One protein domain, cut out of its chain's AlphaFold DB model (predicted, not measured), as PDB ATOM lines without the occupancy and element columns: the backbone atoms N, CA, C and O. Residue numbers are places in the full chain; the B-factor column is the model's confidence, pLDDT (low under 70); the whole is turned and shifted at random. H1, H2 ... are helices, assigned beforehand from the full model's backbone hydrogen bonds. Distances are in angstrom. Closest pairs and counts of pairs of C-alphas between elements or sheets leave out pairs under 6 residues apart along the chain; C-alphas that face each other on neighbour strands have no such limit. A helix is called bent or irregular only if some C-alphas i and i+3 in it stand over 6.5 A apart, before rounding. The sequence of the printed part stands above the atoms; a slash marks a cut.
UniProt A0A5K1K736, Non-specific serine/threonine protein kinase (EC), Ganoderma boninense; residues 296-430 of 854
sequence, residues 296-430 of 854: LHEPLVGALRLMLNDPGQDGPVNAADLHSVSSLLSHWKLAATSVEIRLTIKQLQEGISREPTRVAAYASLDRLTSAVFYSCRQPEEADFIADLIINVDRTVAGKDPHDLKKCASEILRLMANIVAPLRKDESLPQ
ATOM      1  N   LEU A 296     125.747 179.733  87.508       56.19
ATOM      2  CA  LEU A 296     124.385 179.973  87.034       56.19
ATOM      3  C   LEU A 296     124.351 180.643  85.643       56.19
ATOM      4  O   LEU A 296     124.751 181.796  85.475       56.19
ATOM      5  N   HIS A 297     123.789 179.946  84.650       55.75
ATOM      6  CA  HIS A 297     123.658 180.448  83.278       55.75
ATOM      7  C   HIS A 297     122.905 181.795  83.166       55.75
ATOM      8  O   HIS A 297     121.905 182.046  83.845       55.75
ATOM      9  N   GLU A 298     123.323 182.610  82.192       59.16
ATOM     10  CA  GLU A 298     122.780 183.939  81.858       59.16
ATOM     11  C   GLU A 298     121.234 184.043  81.794       59.16
ATOM     12  O   GLU A 298     120.697 185.020  82.325       59.16
ATOM     13  N   PRO A 299     120.464 183.067  81.258       54.03
ATOM     14  CA  PRO A 299     119.001 183.141  81.258       54.03
ATOM     15  C   PRO A 299     118.389 183.077  82.661       54.03
ATOM     16  O   PRO A 299     117.347 183.686  82.900       54.03
ATOM     17  N   LEU A 300     119.029 182.375  83.605       57.84
ATOM     18  CA  LEU A 300     118.564 182.300  84.990       57.84
ATOM     19  C   LEU A 300     118.957 183.563  85.770       57.84
ATOM     20  O   LEU A 300     118.166 184.029  86.582       57.84
ATOM     21  N   VAL A 301     120.085 184.201  85.436       61.28
ATOM     22  CA  VAL A 301     120.403 185.580  85.866       61.28
ATOM     23  C   VAL A 301     119.373 186.584  85.334       61.28
ATOM     24  O   VAL A 301     118.922 187.452  86.081       61.28
ATOM     25  N   GLY A 302     118.937 186.450  84.079       64.94
ATOM     26  CA  GLY A 302     117.851 187.249  83.505       64.94
ATOM     27  C   GLY A 302     116.506 187.018  84.204       64.94
ATOM     28  O   GLY A 302     115.821 187.976  84.559       64.94
ATOM     29  N   ALA A 303     116.153 185.759  84.477       59.78
ATOM     30  CA  ALA A 303     114.946 185.402  85.221       59.78
ATOM     31  C   ALA A 303     114.992 185.889  86.680       59.78
ATOM     32  O   ALA A 303     113.973 186.345  87.193       59.78
ATOM     33  N   LEU A 304     116.163 185.851  87.327       63.78
ATOM     34  CA  LEU A 304     116.392 186.438  88.646       63.78
ATOM     35  C   LEU A 304     116.233 187.959  88.596       63.78
ATOM     36  O   LEU A 304     115.431 188.483  89.356       63.78
ATOM     37  N   ARG A 305     116.865 188.677  87.660       64.75
ATOM     38  CA  ARG A 305     116.631 190.125  87.477       64.75
ATOM     39  C   ARG A 305     115.137 190.443  87.287       64.75
ATOM     40  O   ARG A 305     114.619 191.318  87.967       64.75
ATOM     41  N   LEU A 306     114.405 189.657  86.491       63.25
ATOM     42  CA  LEU A 306     112.939 189.761  86.330       63.25
ATOM     43  C   LEU A 306     112.103 189.330  87.559       63.25
ATOM     44  O   LEU A 306     110.904 189.599  87.611       63.25
ATOM     45  N   MET A 307     112.689 188.622  88.527       56.72
ATOM     46  CA  MET A 307     112.060 188.248  89.806       56.72
ATOM     47  C   MET A 307     112.364 189.230  90.937       56.72
ATOM     48  O   MET A 307     111.635 189.264  91.932       56.72
ATOM     49  N   LEU A 308     113.471 189.957  90.812       60.62
ATOM     50  CA  LEU A 308     114.027 190.848  91.818       60.62
ATOM     51  C   LEU A 308     113.655 192.313  91.533       60.62
ATOM     52  O   LEU A 308     113.369 193.050  92.478       60.62
ATOM     53  N   ASN A 309     113.549 192.695  90.257       59.34
ATOM     54  CA  ASN A 309     113.058 194.005  89.838       59.34
ATOM     55  C   ASN A 309     111.524 194.048  89.862       59.34
ATOM     56  O   ASN A 309     110.839 193.136  89.395       59.34
ATOM     57  N   ASP A 310     110.979 195.154  90.368       54.25
ATOM     58  CA  ASP A 310     109.580 195.523  90.134       54.25
ATOM     59  C   ASP A 310     109.424 195.803  88.620       54.25
ATOM     60  O   ASP A 310     110.256 196.540  88.080       54.25
ATOM     61  N   PRO A 311     108.404 195.279  87.906       51.06
ATOM     62  CA  PRO A 311     108.263 195.404  86.442       51.06
ATOM     63  C   PRO A 311     107.995 196.834  85.913       51.06
ATOM     64  O   PRO A 311     107.470 197.003  84.817       51.06
ATOM     65  N   GLY A 312     108.330 197.868  86.690       55.91
ATOM     66  CA  GLY A 312     108.409 199.268  86.268       55.91
ATOM     67  C   GLY A 312     109.838 199.836  86.192       55.91
ATOM     68  O   GLY A 312     109.982 200.994  85.808       55.91
ATOM     69  N   GLN A 313     110.883 199.076  86.554       55.91
ATOM     70  CA  GLN A 313     112.291 199.493  86.427       55.91
ATOM     71  C   GLN A 313     113.023 198.730  85.309       55.91
ATOM     72  O   GLN A 313     113.870 197.872  85.559       55.91
ATOM     73  N   ASP A 314     112.726 199.093  84.059       45.12
ATOM     74  CA  ASP A 314     113.494 198.660  82.885       45.12
ATOM     75  C   ASP A 314     114.777 199.501  82.730       45.12
ATOM     76  O   ASP A 314     114.854 200.451  81.948       45.12
ATOM     77  N   GLY A 315     115.807 199.147  83.497       60.28
ATOM     78  CA  GLY A 315     117.150 199.712  83.374       60.28
ATOM     79  C   GLY A 315     118.143 199.060  84.342       60.28
ATOM     80  O   GLY A 315     117.724 198.528  85.367       60.28
ATOM     81  N   PRO A 316     119.459 199.080  84.048       56.78
ATOM     82  CA  PRO A 316     120.464 198.687  85.033       56.78
ATOM     83  C   PRO A 316     120.382 199.630  86.238       56.78
ATOM     84  O   PRO A 316     120.341 200.849  86.041       56.78
ATOM     85  N   VAL A 317     120.360 199.084  87.461       58.72
ATOM     86  CA  VAL A 317     120.195 199.877  88.690       58.72
ATOM     87  C   VAL A 317     121.216 201.008  88.730       58.72
ATOM     88  O   VAL A 317     122.431 200.795  88.753       58.72
ATOM     89  N   ASN A 318     120.709 202.239  88.704       64.06
ATOM     90  CA  ASN A 318     121.553 203.414  88.697       64.06
ATOM     91  C   ASN A 318     122.095 203.646  90.112       64.06
ATOM     92  O   ASN A 318     121.397 203.439  91.103       64.06
ATOM     93  N   ALA A 319     123.330 204.132  90.220       59.03
ATOM     94  CA  ALA A 319     123.998 204.379  91.500       59.03
ATOM     95  C   ALA A 319     123.173 205.252  92.469       59.03
ATOM     96  O   ALA A 319     123.237 205.071  93.682       59.03
ATOM     97  N   ALA A 320     122.383 206.185  91.929       62.88
ATOM     98  CA  ALA A 320     121.493 207.049  92.700       62.88
ATOM     99  C   ALA A 320     120.280 206.307  93.295       62.88
ATOM    100  O   ALA A 320     119.799 206.684  94.364       62.88
ATOM    101  N   ASP A 321     119.806 205.243  92.641       65.62
ATOM    102  CA  ASP A 321     118.624 204.495  93.071       65.62
ATOM    103  C   ASP A 321     118.938 203.578  94.260       65.62
ATOM    104  O   ASP A 321     118.059 203.360  95.096       65.62
ATOM    105  N   LEU A 322     120.197 203.138  94.410       64.31
ATOM    106  CA  LEU A 322     120.674 202.302  95.523       64.31
ATOM    107  C   LEU A 322     120.330 202.898  96.904       64.31
ATOM    108  O   LEU A 322     119.965 202.174  97.829       64.31
ATOM    109  N   HIS A 323     120.368 204.229  97.025       61.34
ATOM    110  CA  HIS A 323     119.947 204.958  98.226       61.34
ATOM    111  C   HIS A 323     118.431 204.887  98.484       61.34
ATOM    112  O   HIS A 323     118.008 204.732  99.631       61.34
ATOM    113  N   SER A 324     117.609 205.003  97.435       60.50
ATOM    114  CA  SER A 324     116.144 204.904  97.558       60.50
ATOM    115  C   SER A 324     115.703 203.484  97.914       60.50
ATOM    116  O   SER A 324     114.735 203.293  98.646       60.50
ATOM    117  N   VAL A 325     116.482 202.502  97.453       53.31
ATOM    118  CA  VAL A 325     116.383 201.095  97.813       53.31
ATOM    119  C   VAL A 325     116.746 200.942  99.303       53.31
ATOM    120  O   VAL A 325     115.823 200.705 100.080       53.31
ATOM    121  N   SER A 326     117.999 201.184  99.737       53.03
ATOM    122  CA  SER A 326     118.499 200.933 101.120       53.03
ATOM    123  C   SER A 326     117.523 201.320 102.246       53.03
ATOM    124  O   SER A 326     117.229 200.521 103.136       53.03
ATOM    125  N   SER A 327     116.942 202.522 102.176       49.16
ATOM    126  CA  SER A 327     116.131 203.097 103.262       49.16
ATOM    127  C   SER A 327     114.766 202.432 103.541       49.16
ATOM    128  O   SER A 327     114.109 202.801 104.515       49.16
ATOM    129  N   LEU A 328     114.308 201.479 102.714       48.56
ATOM    130  CA  LEU A 328     112.946 200.907 102.776       48.56
ATOM    131  C   LEU A 328     112.891 199.370 102.639       48.56
ATOM    132  O   LEU A 328     111.858 198.804 102.260       48.56
ATOM    133  N   LEU A 329     113.996 198.665 102.891       51.41
ATOM    134  CA  LEU A 329     114.109 197.254 102.515       51.41
ATOM    135  C   LEU A 329     113.483 196.285 103.518       51.41
ATOM    136  O   LEU A 329     113.918 196.136 104.657       51.41
ATOM    137  N   SER A 330     112.526 195.498 103.024       59.50
ATOM    138  CA  SER A 330     112.291 194.164 103.571       59.50
ATOM    139  C   SER A 330     113.501 193.269 103.282       59.50
ATOM    140  O   SER A 330     114.179 193.447 102.267       59.50
ATOM    141  N   HIS A 331     113.735 192.252 104.119       57.00
ATOM    142  CA  HIS A 331     114.843 191.292 103.968       57.00
ATOM    143  C   HIS A 331     114.989 190.718 102.543       57.00
ATOM    144  O   HIS A 331     116.100 190.457 102.090       57.00
ATOM    145  N   TRP A 332     113.882 190.567 101.803       60.06
ATOM    146  CA  TRP A 332     113.915 190.130 100.404       60.06
ATOM    147  C   TRP A 332     114.532 191.160  99.458       60.06
ATOM    148  O   TRP A 332     115.295 190.767  98.585       60.06
ATOM    149  N   LYS A 333     114.242 192.459  99.609       68.38
ATOM    150  CA  LYS A 333     114.868 193.469  98.746       68.38
ATOM    151  C   LYS A 333     116.367 193.621  99.054       68.38
ATOM    152  O   LYS A 333     117.132 193.829  98.128       68.38
ATOM    153  N   LEU A 334     116.804 193.419 100.305       69.00
ATOM    154  CA  LEU A 334     118.235 193.280 100.625       69.00
ATOM    155  C   LEU A 334     118.855 192.075  99.900       69.00
ATOM    156  O   LEU A 334     119.860 192.231  99.217       69.00
ATOM    157  N   ALA A 335     118.235 190.892  99.973       66.44
ATOM    158  CA  ALA A 335     118.700 189.712  99.235       66.44
ATOM    159  C   ALA A 335     118.700 189.928  97.704       66.44
ATOM    160  O   ALA A 335     119.618 189.490  97.016       66.44
ATOM    161  N   ALA A 336     117.718 190.662  97.178       68.75
ATOM    162  CA  ALA A 336     117.616 191.033  95.771       68.75
ATOM    163  C   ALA A 336     118.791 191.907  95.317       68.75
ATOM    164  O   ALA A 336     119.542 191.528  94.418       68.75
ATOM    165  N   THR A 337     118.991 193.039  95.996       73.25
ATOM    166  CA  THR A 337     120.108 193.957  95.756       73.25
ATOM    167  C   THR A 337     121.453 193.266  95.987       73.25
ATOM    168  O   THR A 337     122.409 193.537  95.270       73.25
ATOM    169  N   SER A 338     121.526 192.323  96.932       74.19
ATOM    170  CA  SER A 338     122.714 191.503  97.189       74.19
ATOM    171  C   SER A 338     123.107 190.652  95.986       74.19
ATOM    172  O   SER A 338     124.234 190.745  95.490       74.19
ATOM    173  N   VAL A 339     122.155 189.869  95.475       71.88
ATOM    174  CA  VAL A 339     122.327 189.035  94.284       71.88
ATOM    175  C   VAL A 339     122.680 189.893  93.071       71.88
ATOM    176  O   VAL A 339     123.615 189.567  92.344       71.88
ATOM    177  N   GLU A 340     121.990 191.016  92.867       76.19
ATOM    178  CA  GLU A 340     122.261 191.906  91.739       76.19
ATOM    179  C   GLU A 340     123.649 192.558  91.814       76.19
ATOM    180  O   GLU A 340     124.357 192.576  90.804       76.19
ATOM    181  N   ILE A 341     124.077 193.039  92.988       79.69
ATOM    182  CA  ILE A 341     125.425 193.587  93.185       79.69
ATOM    183  C   ILE A 341     126.475 192.505  92.926       79.69
ATOM    184  O   ILE A 341     127.393 192.746  92.147       79.69
ATOM    185  N   ARG A 342     126.330 191.302  93.500       78.75
ATOM    186  CA  ARG A 342     127.274 190.190  93.283       78.75
ATOM    187  C   ARG A 342     127.385 189.805  91.805       78.75
ATOM    188  O   ARG A 342     128.492 189.711  91.281       78.75
ATOM    189  N   LEU A 343     126.256 189.668  91.107       76.88
ATOM    190  CA  LEU A 343     126.226 189.381  89.668       76.88
ATOM    191  C   LEU A 343     126.831 190.517  88.834       76.88
ATOM    192  O   LEU A 343     127.548 190.259  87.871       76.88
ATOM    193  N   THR A 344     126.584 191.772  89.213       82.19
ATOM    194  CA  THR A 344     127.182 192.941  88.553       82.19
ATOM    195  C   THR A 344     128.694 192.959  88.751       82.19
ATOM    196  O   THR A 344     129.427 193.148  87.786       82.19
ATOM    197  N   ILE A 345     129.184 192.693  89.964       83.00
ATOM    198  CA  ILE A 345     130.620 192.606  90.246       83.00
ATOM    199  C   ILE A 345     131.268 191.455  89.463       83.00
ATOM    200  O   ILE A 345     132.321 191.665  88.867       83.00
ATOM    201  N   LYS A 346     130.623 190.284  89.368       82.12
ATOM    202  CA  LYS A 346     131.108 189.157  88.552       82.12
ATOM    203  C   LYS A 346     131.189 189.512  87.060       82.12
ATOM    204  O   LYS A 346     132.207 189.264  86.418       82.12
ATOM    205  N   GLN A 347     130.176 190.200  86.523       83.81
ATOM    206  CA  GLN A 347     130.198 190.726  85.149       83.81
ATOM    207  C   GLN A 347     131.307 191.772  84.937       83.81
ATOM    208  O   GLN A 347     131.940 191.797  83.879       83.81
ATOM    209  N   LEU A 348     131.589 192.614  85.937       86.25
ATOM    210  CA  LEU A 348     132.708 193.561  85.898       86.25
ATOM    211  C   LEU A 348     134.064 192.848  85.957       86.25
ATOM    212  O   LEU A 348     134.958 193.232  85.209       86.25
ATOM    213  N   GLN A 349     134.214 191.803  86.770       84.88
ATOM    214  CA  GLN A 349     135.422 190.974  86.841       84.88
ATOM    215  C   GLN A 349     135.712 190.304  85.489       84.88
ATOM    216  O   GLN A 349     136.810 190.450  84.956       84.88
ATOM    217  N   GLU A 350     134.721 189.648  84.874       85.88
ATOM    218  CA  GLU A 350     134.867 189.099  83.518       85.88
ATOM    219  C   GLU A 350     135.221 190.178  82.484       85.88
ATOM    220  O   GLU A 350     136.026 189.941  81.583       85.88
ATOM    221  N   GLY A 351     134.640 191.374  82.623       87.75
ATOM    222  CA  GLY A 351     134.939 192.530  81.782       87.75
ATOM    223  C   GLY A 351     136.349 193.100  81.982       87.75
ATOM    224  O   GLY A 351     136.925 193.598  81.016       87.75
ATOM    225  N   ILE A 352     136.913 193.011  83.192       89.25
ATOM    226  CA  ILE A 352     138.293 193.402  83.533       89.25
ATOM    227  C   ILE A 352     139.296 192.404  82.942       89.25
ATOM    228  O   ILE A 352     140.289 192.826  82.349       89.25
ATOM    229  N   SER A 353     139.009 191.102  83.031       87.00
ATOM    230  CA  SER A 353     139.838 190.030  82.456       87.00
ATOM    231  C   SER A 353     139.900 190.048  80.922       87.00
ATOM    232  O   SER A 353     140.784 189.433  80.329       87.00
ATOM    233  N   ARG A 354     138.972 190.748  80.257       90.06
ATOM    234  CA  ARG A 354     138.920 190.901  78.797       90.06
ATOM    235  C   ARG A 354     139.430 192.284  78.387       90.06
ATOM    236  O   ARG A 354     138.726 193.283  78.522       90.06
ATOM    237  N   GLU A 355     140.622 192.330  77.794       91.56
ATOM    238  CA  GLU A 355     141.297 193.560  77.346       91.56
ATOM    239  C   GLU A 355     140.393 194.616  76.656       91.56
ATOM    240  O   GLU A 355     140.415 195.766  77.099       91.56
ATOM    241  N   PRO A 356     139.538 194.293  75.656       94.38
ATOM    242  CA  PRO A 356     138.716 195.308  74.981       94.38
ATOM    243  C   PRO A 356     137.620 195.928  75.865       94.38
ATOM    244  O   PRO A 356     137.167 197.037  75.588       94.38
ATOM    245  N   THR A 357     137.176 195.242  76.923       91.44
ATOM    246  CA  THR A 357     136.164 195.751  77.867       91.44
ATOM    247  C   THR A 357     136.771 196.318  79.147       91.44
ATOM    248  O   THR A 357     136.079 197.030  79.877       91.44
ATOM    249  N   ARG A 358     138.064 196.075  79.397       91.25
ATOM    250  CA  ARG A 358     138.767 196.370  80.652       91.25
ATOM    251  C   ARG A 358     138.600 197.811  81.134       91.25
ATOM    252  O   ARG A 358     138.260 198.035  82.292       91.25
ATOM    253  N   VAL A 359     138.761 198.795  80.247       91.56
ATOM    254  CA  VAL A 359     138.611 200.226  80.590       91.56
ATOM    255  C   VAL A 359     137.169 200.569  80.990       91.56
ATOM    256  O   VAL A 359     136.945 201.264  81.982       91.56
ATOM    257  N   ALA A 360     136.178 200.053  80.255       89.06
ATOM    258  CA  ALA A 360     134.763 200.285  80.544       89.06
ATOM    259  C   ALA A 360     134.308 199.564  81.824       89.06
ATOM    260  O   ALA A 360     133.511 200.110  82.592       89.06
ATOM    261  N   ALA A 361     134.846 198.369  82.083       87.94
ATOM    262  CA  ALA A 361     134.618 197.621  83.309       87.94
ATOM    263  C   ALA A 361     135.235 198.344  84.517       87.94
ATOM    264  O   ALA A 361     134.523 198.592  85.487       87.94
ATOM    265  N   TYR A 362     136.483 198.824  84.437       87.38
ATOM    266  CA  TYR A 362     137.086 199.627  85.509       87.38
ATOM    267  C   TYR A 362     136.325 200.927  85.795       87.38
ATOM    268  O   TYR A 362     136.093 201.228  86.962       87.38
ATOM    269  N   ALA A 363     135.884 201.662  84.769       88.00
ATOM    270  CA  ALA A 363     135.090 202.885  84.943       88.00
ATOM    271  C   ALA A 363     133.665 202.617  85.477       88.00
ATOM    272  O   ALA A 363     132.998 203.509  86.003       88.00
ATOM    273  N   SER A 364     133.161 201.394  85.326       87.25
ATOM    274  CA  SER A 364     131.872 200.971  85.886       87.25
ATOM    275  C   SER A 364     132.028 200.465  87.317       87.25
ATOM    276  O   SER A 364     131.207 200.807  88.164       87.25
ATOM    277  N   LEU A 365     133.136 199.780  87.612       86.81
ATOM    278  CA  LEU A 365     133.550 199.457  88.968       86.81
ATOM    279  C   LEU A 365     133.813 200.725  89.789       86.81
ATOM    280  O   LEU A 365     133.315 200.810  90.898       86.81
ATOM    281  N   ASP A 366     134.480 201.751  89.248       84.12
ATOM    282  CA  ASP A 366     134.673 203.032  89.953       84.12
ATOM    283  C   ASP A 366     133.355 203.677  90.366       84.12
ATOM    284  O   ASP A 366     133.226 204.187  91.480       84.12
ATOM    285  N   ARG A 367     132.359 203.639  89.476       87.50
ATOM    286  CA  ARG A 367     131.020 204.163  89.758       87.50
ATOM    287  C   ARG A 367     130.303 203.320  90.808       87.50
ATOM    288  O   ARG A 367     129.697 203.903  91.702       87.50
ATOM    289  N   LEU A 368     130.410 201.991  90.742       84.75
ATOM    290  CA  LEU A 368     129.835 201.080  91.732       84.75
ATOM    291  C   LEU A 368     130.496 201.256  93.106       84.75
ATOM    292  O   LEU A 368     129.797 201.537  94.071       84.75
ATOM    293  N   THR A 369     131.825 201.179  93.189       82.00
ATOM    294  CA  THR A 369     132.609 201.404  94.413       82.00
ATOM    295  C   THR A 369     132.306 202.777  95.002       82.00
ATOM    296  O   THR A 369     131.967 202.865  96.177       82.00
ATOM    297  N   SER A 370     132.318 203.846  94.199       82.88
ATOM    298  CA  SER A 370     131.937 205.180  94.684       82.88
ATOM    299  C   SER A 370     130.519 205.180  95.258       82.88
ATOM    300  O   SER A 370     130.323 205.615  96.388       82.88
ATOM    301  N   ALA A 371     129.531 204.660  94.525       82.44
ATOM    302  CA  ALA A 371     128.138 204.619  94.970       82.44
ATOM    303  C   ALA A 371     127.966 203.848  96.284       82.44
ATOM    304  O   ALA A 371     127.353 204.353  97.220       82.44
ATOM    305  N   VAL A 372     128.550 202.653  96.363       77.94
ATOM    306  CA  VAL A 372     128.501 201.749  97.514       77.94
ATOM    307  C   VAL A 372     129.161 202.395  98.738       77.94
ATOM    308  O   VAL A 372     128.523 202.514  99.781       77.94
ATOM    309  N   PHE A 373     130.386 202.915  98.609       74.69
ATOM    310  CA  PHE A 373     131.113 203.527  99.728       74.69
ATOM    311  C   PHE A 373     130.529 204.883 100.168       74.69
ATOM    312  O   PHE A 373     130.557 205.187 101.359       74.69
ATOM    313  N   TYR A 374     129.948 205.684  99.263       78.19
ATOM    314  CA  TYR A 374     129.177 206.881  99.645       78.19
ATOM    315  C   TYR A 374     127.806 206.544 100.262       78.19
ATOM    316  O   TYR A 374     127.243 207.380 100.982       78.19
ATOM    317  N   SER A 375     127.279 205.343  99.992       74.19
ATOM    318  CA  SER A 375     126.015 204.859 100.557       74.19
ATOM    319  C   SER A 375     126.160 204.328 101.975       74.19
ATOM    320  O   SER A 375     125.268 204.584 102.773       74.19
ATOM    321  N   CYS A 376     127.284 203.681 102.303       72.62
ATOM    322  CA  CYS A 376     127.645 203.231 103.651       72.62
ATOM    323  C   CYS A 376     127.706 204.391 104.663       72.62
ATOM    324  O   CYS A 376     128.781 204.930 104.941       72.62
ATOM    325  N   ARG A 377     126.560 204.773 105.237       75.38
ATOM    326  CA  ARG A 377     126.499 205.744 106.341       75.38
ATOM    327  C   ARG A 377     126.222 205.079 107.674       75.38
ATOM    328  O   ARG A 377     126.633 205.622 108.693       75.38
ATOM    329  N   GLN A 378     125.527 203.945 107.664       79.06
ATOM    330  CA  GLN A 378     125.240 203.177 108.868       79.06
ATOM    331  C   GLN A 378     126.162 201.962 109.007       79.06
ATOM    332  O   GLN A 378     126.606 201.386 108.002       79.06
ATOM    333  N   PRO A 379     126.437 201.519 110.247       71.44
ATOM    334  CA  PRO A 379     127.190 200.301 110.458       71.44
ATOM    335  C   PRO A 379     126.471 199.076 109.862       71.44
ATOM    336  O   PRO A 379     127.129 198.204 109.304       71.44
ATOM    337  N   GLU A 380     125.149 198.999 109.872       77.12
ATOM    338  CA  GLU A 380     124.423 197.853 109.311       77.12
ATOM    339  C   GLU A 380     124.641 197.745 107.788       77.12
ATOM    340  O   GLU A 380     124.897 196.658 107.270       77.12
ATOM    341  N   GLU A 381     124.653 198.884 107.084       78.06
ATOM    342  CA  GLU A 381     124.876 198.958 105.633       78.06
ATOM    343  C   GLU A 381     126.279 198.478 105.240       78.06
ATOM    344  O   GLU A 381     126.412 197.675 104.321       78.06
ATOM    345  N   ALA A 382     127.327 198.920 105.945       77.56
ATOM    346  CA  ALA A 382     128.699 198.517 105.622       77.56
ATOM    347  C   ALA A 382     129.078 197.097 106.102       77.56
ATOM    348  O   ALA A 382     130.038 196.544 105.571       77.56
ATOM    349  N   ASP A 383     128.346 196.478 107.042       75.00
ATOM    350  CA  ASP A 383     128.474 195.026 107.279       75.00
ATOM    351  C   ASP A 383     127.816 194.244 106.138       75.00
ATOM    352  O   ASP A 383     128.453 193.369 105.558       75.00
ATOM    353  N   PHE A 384     126.587 194.614 105.757       79.00
ATOM    354  CA  PHE A 384     125.885 194.009 104.624       79.00
ATOM    355  C   PHE A 384     126.722 194.097 103.341       79.00
ATOM    356  O   PHE A 384     126.964 193.084 102.695       79.00
ATOM    357  N   ILE A 385     127.249 195.281 103.015       79.88
ATOM    358  CA  ILE A 385     128.119 195.514 101.853       79.88
ATOM    359  C   ILE A 385     129.453 194.760 101.956       79.88
ATOM    360  O   ILE A 385     129.995 194.355 100.929       79.88
ATOM    361  N   ALA A 386     129.967 194.497 103.158       79.06
ATOM    362  CA  ALA A 386     131.123 193.623 103.300       79.06
ATOM    363  C   ALA A 386     130.778 192.166 102.975       79.06
ATOM    364  O   ALA A 386     131.477 191.541 102.181       79.06
ATOM    365  N   ASP A 387     129.665 191.653 103.506       77.94
ATOM    366  CA  ASP A 387     129.172 190.316 103.175       77.94
ATOM    367  C   ASP A 387     128.819 190.193 101.670       77.94
ATOM    368  O   ASP A 387     128.916 189.104 101.105       77.94
ATOM    369  N   LEU A 388     128.508 191.292 100.961       76.56
ATOM    370  CA  LEU A 388     128.411 191.298  99.489       76.56
ATOM    371  C   LEU A 388     129.751 191.048  98.795       76.56
ATOM    372  O   LEU A 388     129.783 190.310  97.811       76.56
ATOM    373  N   ILE A 389     130.824 191.674  99.285       77.12
ATOM    374  CA  ILE A 389     132.145 191.709  98.640       77.12
ATOM    375  C   ILE A 389     133.038 190.532  99.084       77.12
ATOM    376  O   ILE A 389     133.993 190.200  98.394       77.12
ATOM    377  N   ILE A 390     132.708 189.831 100.172       73.19
ATOM    378  CA  ILE A 390     133.523 188.746 100.759       73.19
ATOM    379  C   ILE A 390     133.882 187.583  99.798       73.19
ATOM    380  O   ILE A 390     134.887 186.918 100.029       73.19
ATOM    381  N   ASN A 391     133.137 187.384  98.700       70.44
ATOM    382  CA  ASN A 391     133.423 186.371  97.663       70.44
ATOM    383  C   ASN A 391     133.878 186.974  96.315       70.44
ATOM    384  O   ASN A 391     133.816 186.316  95.278       70.44
ATOM    385  N   VAL A 392     134.270 188.247  96.297       71.06
ATOM    386  CA  VAL A 392     134.690 188.963  95.088       71.06
ATOM    387  C   VAL A 392     136.195 188.808  94.868       71.06
ATOM    388  O   VAL A 392     136.988 188.854  95.806       71.06
ATOM    389  N   ASP A 393     136.595 188.667  93.606       74.12
ATOM    390  CA  ASP A 393     137.992 188.521  93.204       74.12
ATOM    391  C   ASP A 393     138.896 189.692  93.639       74.12
ATOM    392  O   ASP A 393     138.520 190.869  93.644       74.12
ATOM    393  N   ARG A 394     140.145 189.350  93.969       72.12
ATOM    394  CA  ARG A 394     141.168 190.256  94.514       72.12
ATOM    395  C   ARG A 394     141.447 191.464  93.612       72.12
ATOM    396  O   ARG A 394     141.757 192.539  94.123       72.12
ATOM    397  N   THR A 395     141.297 191.317  92.293       73.06
ATOM    398  CA  THR A 395     141.458 192.403  91.305       73.06
ATOM    399  C   THR A 395     140.455 193.544  91.481       73.06
ATOM    400  O   THR A 395     140.752 194.684  91.122       73.06
ATOM    401  N   VAL A 396     139.283 193.257  92.053       68.56
ATOM    402  CA  VAL A 396     138.232 194.237  92.348       68.56
ATOM    403  C   VAL A 396     138.439 194.861  93.732       68.56
ATOM    404  O   VAL A 396     138.248 196.067  93.895       68.56
ATOM    405  N   ALA A 397     138.870 194.067  94.718       66.81
ATOM    406  CA  ALA A 397     139.080 194.514  96.097       66.81
ATOM    407  C   ALA A 397     140.274 195.477  96.274       66.81
ATOM    408  O   ALA A 397     140.268 196.300  97.185       66.81
ATOM    409  N   GLY A 398     141.292 195.400  95.410       65.25
ATOM    410  CA  GLY A 398     142.527 196.190  95.527       65.25
ATOM    411  C   GLY A 398     142.454 197.659  95.081       65.25
ATOM    412  O   GLY A 398     143.503 198.286  94.942       65.25
ATOM    413  N   LYS A 399     141.269 198.215  94.792       67.44
ATOM    414  CA  LYS A 399     141.147 199.564  94.215       67.44
ATOM    415  C   LYS A 399     140.999 200.652  95.285       67.44
ATOM    416  O   LYS A 399     139.981 200.719  95.967       67.44
ATOM    417  N   ASP A 400     142.007 201.517  95.386       57.22
ATOM    418  CA  ASP A 400     142.092 202.586  96.392       57.22
ATOM    419  C   ASP A 400     141.070 203.717  96.135       57.22
ATOM    420  O   ASP A 400     141.117 204.351  95.074       57.22
ATOM    421  N   PRO A 401     140.129 204.005  97.057       60.72
ATOM    422  CA  PRO A 401     139.127 205.040  96.850       60.72
ATOM    423  C   PRO A 401     139.548 206.373  97.504       60.72
ATOM    424  O   PRO A 401     139.781 206.480  98.707       60.72
ATOM    425  N   HIS A 402     139.621 207.439  96.701       55.03
ATOM    426  CA  HIS A 402     140.364 208.657  97.064       55.03
ATOM    427  C   HIS A 402     139.638 209.709  97.948       55.03
ATOM    428  O   HIS A 402     140.302 210.624  98.440       55.03
ATOM    429  N   ASP A 403     138.324 209.611  98.207       56.47
ATOM    430  CA  ASP A 403     137.517 210.675  98.871       56.47
ATOM    431  C   ASP A 403     136.949 210.309 100.271       56.47
ATOM    432  O   ASP A 403     135.911 210.786 100.732       56.47
ATOM    433  N   LEU A 404     137.660 209.464 101.013       56.91
ATOM    434  CA  LEU A 404     137.114 208.678 102.133       56.91
ATOM    435  C   LEU A 404     136.993 209.344 103.523       56.91
ATOM    436  O   LEU A 404     136.679 208.681 104.512       56.91
ATOM    437  N   LYS A 405     137.213 210.655 103.651       59.88
ATOM    438  CA  LYS A 405     137.470 211.314 104.957       59.88
ATOM    439  C   LYS A 405     136.307 211.348 105.966       59.88
ATOM    440  O   LYS A 405     136.523 211.821 107.079       59.88
ATOM    441  N   LYS A 406     135.092 210.925 105.599       62.44
ATOM    442  CA  LYS A 406     133.887 211.054 106.448       62.44
ATOM    443  C   LYS A 406     133.410 209.770 107.131       62.44
ATOM    444  O   LYS A 406     132.682 209.901 108.106       62.44
ATOM    445  N   CYS A 407     133.818 208.591 106.659       68.81
ATOM    446  CA  CYS A 407     133.289 207.300 107.132       68.81
ATOM    447  C   CYS A 407     134.409 206.329 107.561       68.81
ATOM    448  O   CYS A 407     134.361 205.130 107.281       68.81
ATOM    449  N   ALA A 408     135.512 206.858 108.109       76.44
ATOM    450  CA  ALA A 408     136.771 206.118 108.253       76.44
ATOM    451  C   ALA A 408     136.638 204.835 109.101       76.44
ATOM    452  O   ALA A 408     137.314 203.848 108.819       76.44
ATOM    453  N   SER A 409     135.738 204.825 110.086       75.62
ATOM    454  CA  SER A 409     135.357 203.655 110.886       75.62
ATOM    455  C   SER A 409     134.611 202.596 110.070       75.62
ATOM    456  O   SER A 409     134.931 201.408 110.155       75.62
ATOM    457  N   GLU A 410     133.653 203.012 109.246       78.19
ATOM    458  CA  GLU A 410     132.798 202.127 108.450       78.19
ATOM    459  C   GLU A 410     133.611 201.474 107.330       78.19
ATOM    460  O   GLU A 410     133.485 200.272 107.096       78.19
ATOM    461  N   ILE A 411     134.498 202.256 106.706       78.56
ATOM    462  CA  ILE A 411     135.463 201.817 105.693       78.56
ATOM    463  C   ILE A 411     136.450 200.818 106.282       78.56
ATOM    464  O   ILE A 411     136.652 199.757 105.706       78.56
ATOM    465  N   LEU A 412     137.076 201.139 107.419       81.19
ATOM    466  CA  LEU A 412     138.080 200.272 108.033       81.19
ATOM    467  C   LEU A 412     137.497 198.899 108.378       81.19
ATOM    468  O   LEU A 412     138.146 197.878 108.176       81.19
ATOM    469  N   ARG A 413     136.242 198.869 108.829       78.88
ATOM    470  CA  ARG A 413     135.511 197.626 109.069       78.88
ATOM    471  C   ARG A 413     135.120 196.905 107.776       78.88
ATOM    472  O   ARG A 413     135.259 195.689 107.719       78.88
ATOM    473  N   LEU A 414     134.665 197.624 106.745       79.62
ATOM    474  CA  LEU A 414     134.397 197.049 105.421       79.62
ATOM    475  C   LEU A 414     135.663 196.372 104.870       79.62
ATOM    476  O   LEU A 414     135.631 195.193 104.531       79.62
ATOM    477  N   MET A 415     136.799 197.069 104.911       82.19
ATOM    478  CA  MET A 415     138.113 196.523 104.565       82.19
ATOM    479  C   MET A 415     138.493 195.327 105.440       82.19
ATOM    480  O   MET A 415     138.952 194.320 104.915       82.19
ATOM    481  N   ALA A 416     138.284 195.383 106.757       83.12
ATOM    482  CA  ALA A 416     138.614 194.270 107.642       83.12
ATOM    483  C   ALA A 416     137.767 193.015 107.377       83.12
ATOM    484  O   ALA A 416     138.301 191.909 107.404       83.12
ATOM    485  N   ASN A 417     136.479 193.177 107.070       80.62
ATOM    486  CA  ASN A 417     135.600 192.079 106.676       80.62
ATOM    487  C   ASN A 417     135.987 191.508 105.294       80.62
ATOM    488  O   ASN A 417     135.987 190.294 105.142       80.62
ATOM    489  N   ILE A 418     136.381 192.344 104.321       80.12
ATOM    490  CA  ILE A 418     136.902 191.903 103.007       80.12
ATOM    491  C   ILE A 418     138.241 191.157 103.151       80.12
ATOM    492  O   ILE A 418     138.491 190.171 102.462       80.12
ATOM    493  N   VAL A 419     139.111 191.608 104.057       82.25
ATOM    494  CA  VAL A 419     140.441 191.020 104.293       82.25
ATOM    495  C   VAL A 419     140.371 189.750 105.151       82.25
ATOM    496  O   VAL A 419     141.231 188.883 105.022       82.25
ATOM    497  N   ALA A 420     139.353 189.586 106.003       83.12
ATOM    498  CA  ALA A 420     139.250 188.442 106.913       83.12
ATOM    499  C   ALA A 420     139.225 187.056 106.219       83.12
ATOM    500  O   ALA A 420     139.930 186.172 106.710       83.12
ATOM    501  N   PRO A 421     138.510 186.832 105.093       78.12
ATOM    502  CA  PRO A 421     138.665 185.623 104.281       78.12
ATOM    503  C   PRO A 421     140.084 185.473 103.724       78.12
ATOM    504  O   PRO A 421     140.698 184.422 103.884       78.12
ATOM    505  N   LEU A 422     140.646 186.549 103.156       79.69
ATOM    506  CA  LEU A 422     141.962 186.543 102.503       79.69
ATOM    507  C   LEU A 422     143.117 186.190 103.458       79.69
ATOM    508  O   LEU A 422     144.142 185.685 103.007       79.69
ATOM    509  N   ARG A 423     142.951 186.408 104.772       81.88
ATOM    510  CA  ARG A 423     143.910 185.974 105.805       81.88
ATOM    511  C   ARG A 423     144.032 184.451 105.930       81.88
ATOM    512  O   ARG A 423     145.044 183.990 106.443       81.88
ATOM    513  N   LYS A 424     143.029 183.674 105.499       81.44
ATOM    514  CA  LYS A 424     143.059 182.200 105.568       81.44
ATOM    515  C   LYS A 424     143.812 181.555 104.400       81.44
ATOM    516  O   LYS A 424     144.371 180.483 104.579       81.44
ATOM    517  N   ASP A 425     143.872 182.219 103.245       75.19
ATOM    518  CA  ASP A 425     144.397 181.649 101.992       75.19
ATOM    519  C   ASP A 425     145.914 181.871 101.782       75.19
ATOM    520  O   ASP A 425     146.379 181.865 100.641       75.19
ATOM    521  N   GLU A 426     146.680 182.169 102.843       70.31
ATOM    522  CA  GLU A 426     148.130 182.507 102.858       70.31
ATOM    523  C   GLU A 426     148.597 183.634 101.903       70.31
ATOM    524  O   GLU A 426     149.772 183.995 101.865       70.31
ATOM    525  N   SER A 427     147.690 184.235 101.137       71.19
ATOM    526  CA  SER A 427     148.008 185.043  99.956       71.19
ATOM    527  C   SER A 427     147.316 186.404  99.996       71.19
ATOM    528  O   SER A 427     146.711 186.867  99.024       71.19
ATOM    529  N   LEU A 428     147.441 187.060 101.153       81.00
ATOM    530  CA  LEU A 428     147.131 188.476 101.322       81.00
ATOM    531  C   LEU A 428     147.878 189.317 100.271       81.00
ATOM    532  O   LEU A 428     149.050 189.043  99.989       81.00
ATOM    533  N   PRO A 429     147.241 190.354  99.699       81.12
ATOM    534  CA  PRO A 429     147.928 191.262  98.794       81.12
ATOM    535  C   PRO A 429     149.059 191.978  99.541       81.12
ATOM    536  O   PRO A 429     148.844 192.536 100.620       81.12
ATOM    537  N   GLN A 430     150.258 191.985  98.956       84.00
ATOM    538  CA  GLN A 430     151.360 192.797  99.465       84.00
ATOM    539  C   GLN A 430     150.989 194.276  99.317       84.00
ATOM    540  O   GLN A 430     150.707 194.748  98.214       84.00
TER     541      GLN A 430
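What this domain is: This is residues 296 to 430 of the 854 residues of the protein "Non-specific serine/threonine protein kinase (EC)" of Ganoderma boninense (UniProt A0A5K1K736). Two long helices, H3 and H4, make a hairpin that is closed at its turn and splays apart toward its other end, where H5 packs on H3 and H7 lies side by side with H5. H1 packs on the first half of H3, away from H5, while the short H2 lies near the last residues of H4, 371 to 375, and the short H6 lies near H3, H4 and H7. The printed part has 135 residues, with seven named helices in the order H1 to H7 and no named strand; the class is all helix. It is compact, with a radius of gyration of the C-alphas of 15.1 A, and spans 44 by 36 by 27 A.

How they stand to each other: H1, residues 298 to 308, touches residues 333 to 343 of H3, residues 331 to 353, at a shallow tilt of 31 degrees, opposite ways; the C-alphas of Leu 308 and Ala 336 are closest, 5.3 A apart. H2, residues 321 to 326, only just touches residues 371 to 375 of H4, residues 355 to 375, with 3 pairs of C-alphas within 8 A; the closest are those of His 323 and Ser 375, 6.5 A. H3 is the hub, touching three helices. H3 and H4 form a helical hairpin at a shallow tilt of 32 degrees, and their closest C-alphas, of Ile 352 and Arg 358, are 4.2 A apart. H5, residues 379 to 389, touches residues 338 to 342 of H3 at a steep tilt of 44 degrees, with the C-alphas of Ser 338 and Leu 388 closest, 6.1 A. H6, residues 394 to 397, touches no helix. H7, residues 408 to 422, touches H5 the same way, at 32 degrees, a shallow tilt only just short of steep; the C-alphas of Ala 386 and Leu 414 are closest, 5.2 A. H3 and H7 are apart. Every O i to N i+4 pair is within hydrogen-bond range in H1, H2, H3 and H5; in H4 it is 14 of 17, in H7 9 of 11, and H6 is too short for such a pair.

Where its parts are: H1 begins at C-alpha 298, (122.780, 183.939, 81.858), and is 15.0 A long. H3 is 33.0 A long and H4 30.0 A. H4 has a kink of 27 degrees near residue 362 and is irregular, with C-alphas 356 and 359 7.5 A apart. H5 measures 15.4 A. H7 measures 21.1 A, ends at C-alpha 422, (141.962, 186.543, 102.503), and is only just irregular, with C-alphas 418 and 421 6.6 A apart.

The domain as a whole: The two C-alphas farthest apart, of Gly 312 and Glu 426, are 46.2 A apart. The printed part has no cut. The link from H1 to H2, residues 309 to 320, is long. The mean pLDDT of the printed part is 72.3; residues 296 to 336 and 396 to 407 are under 70.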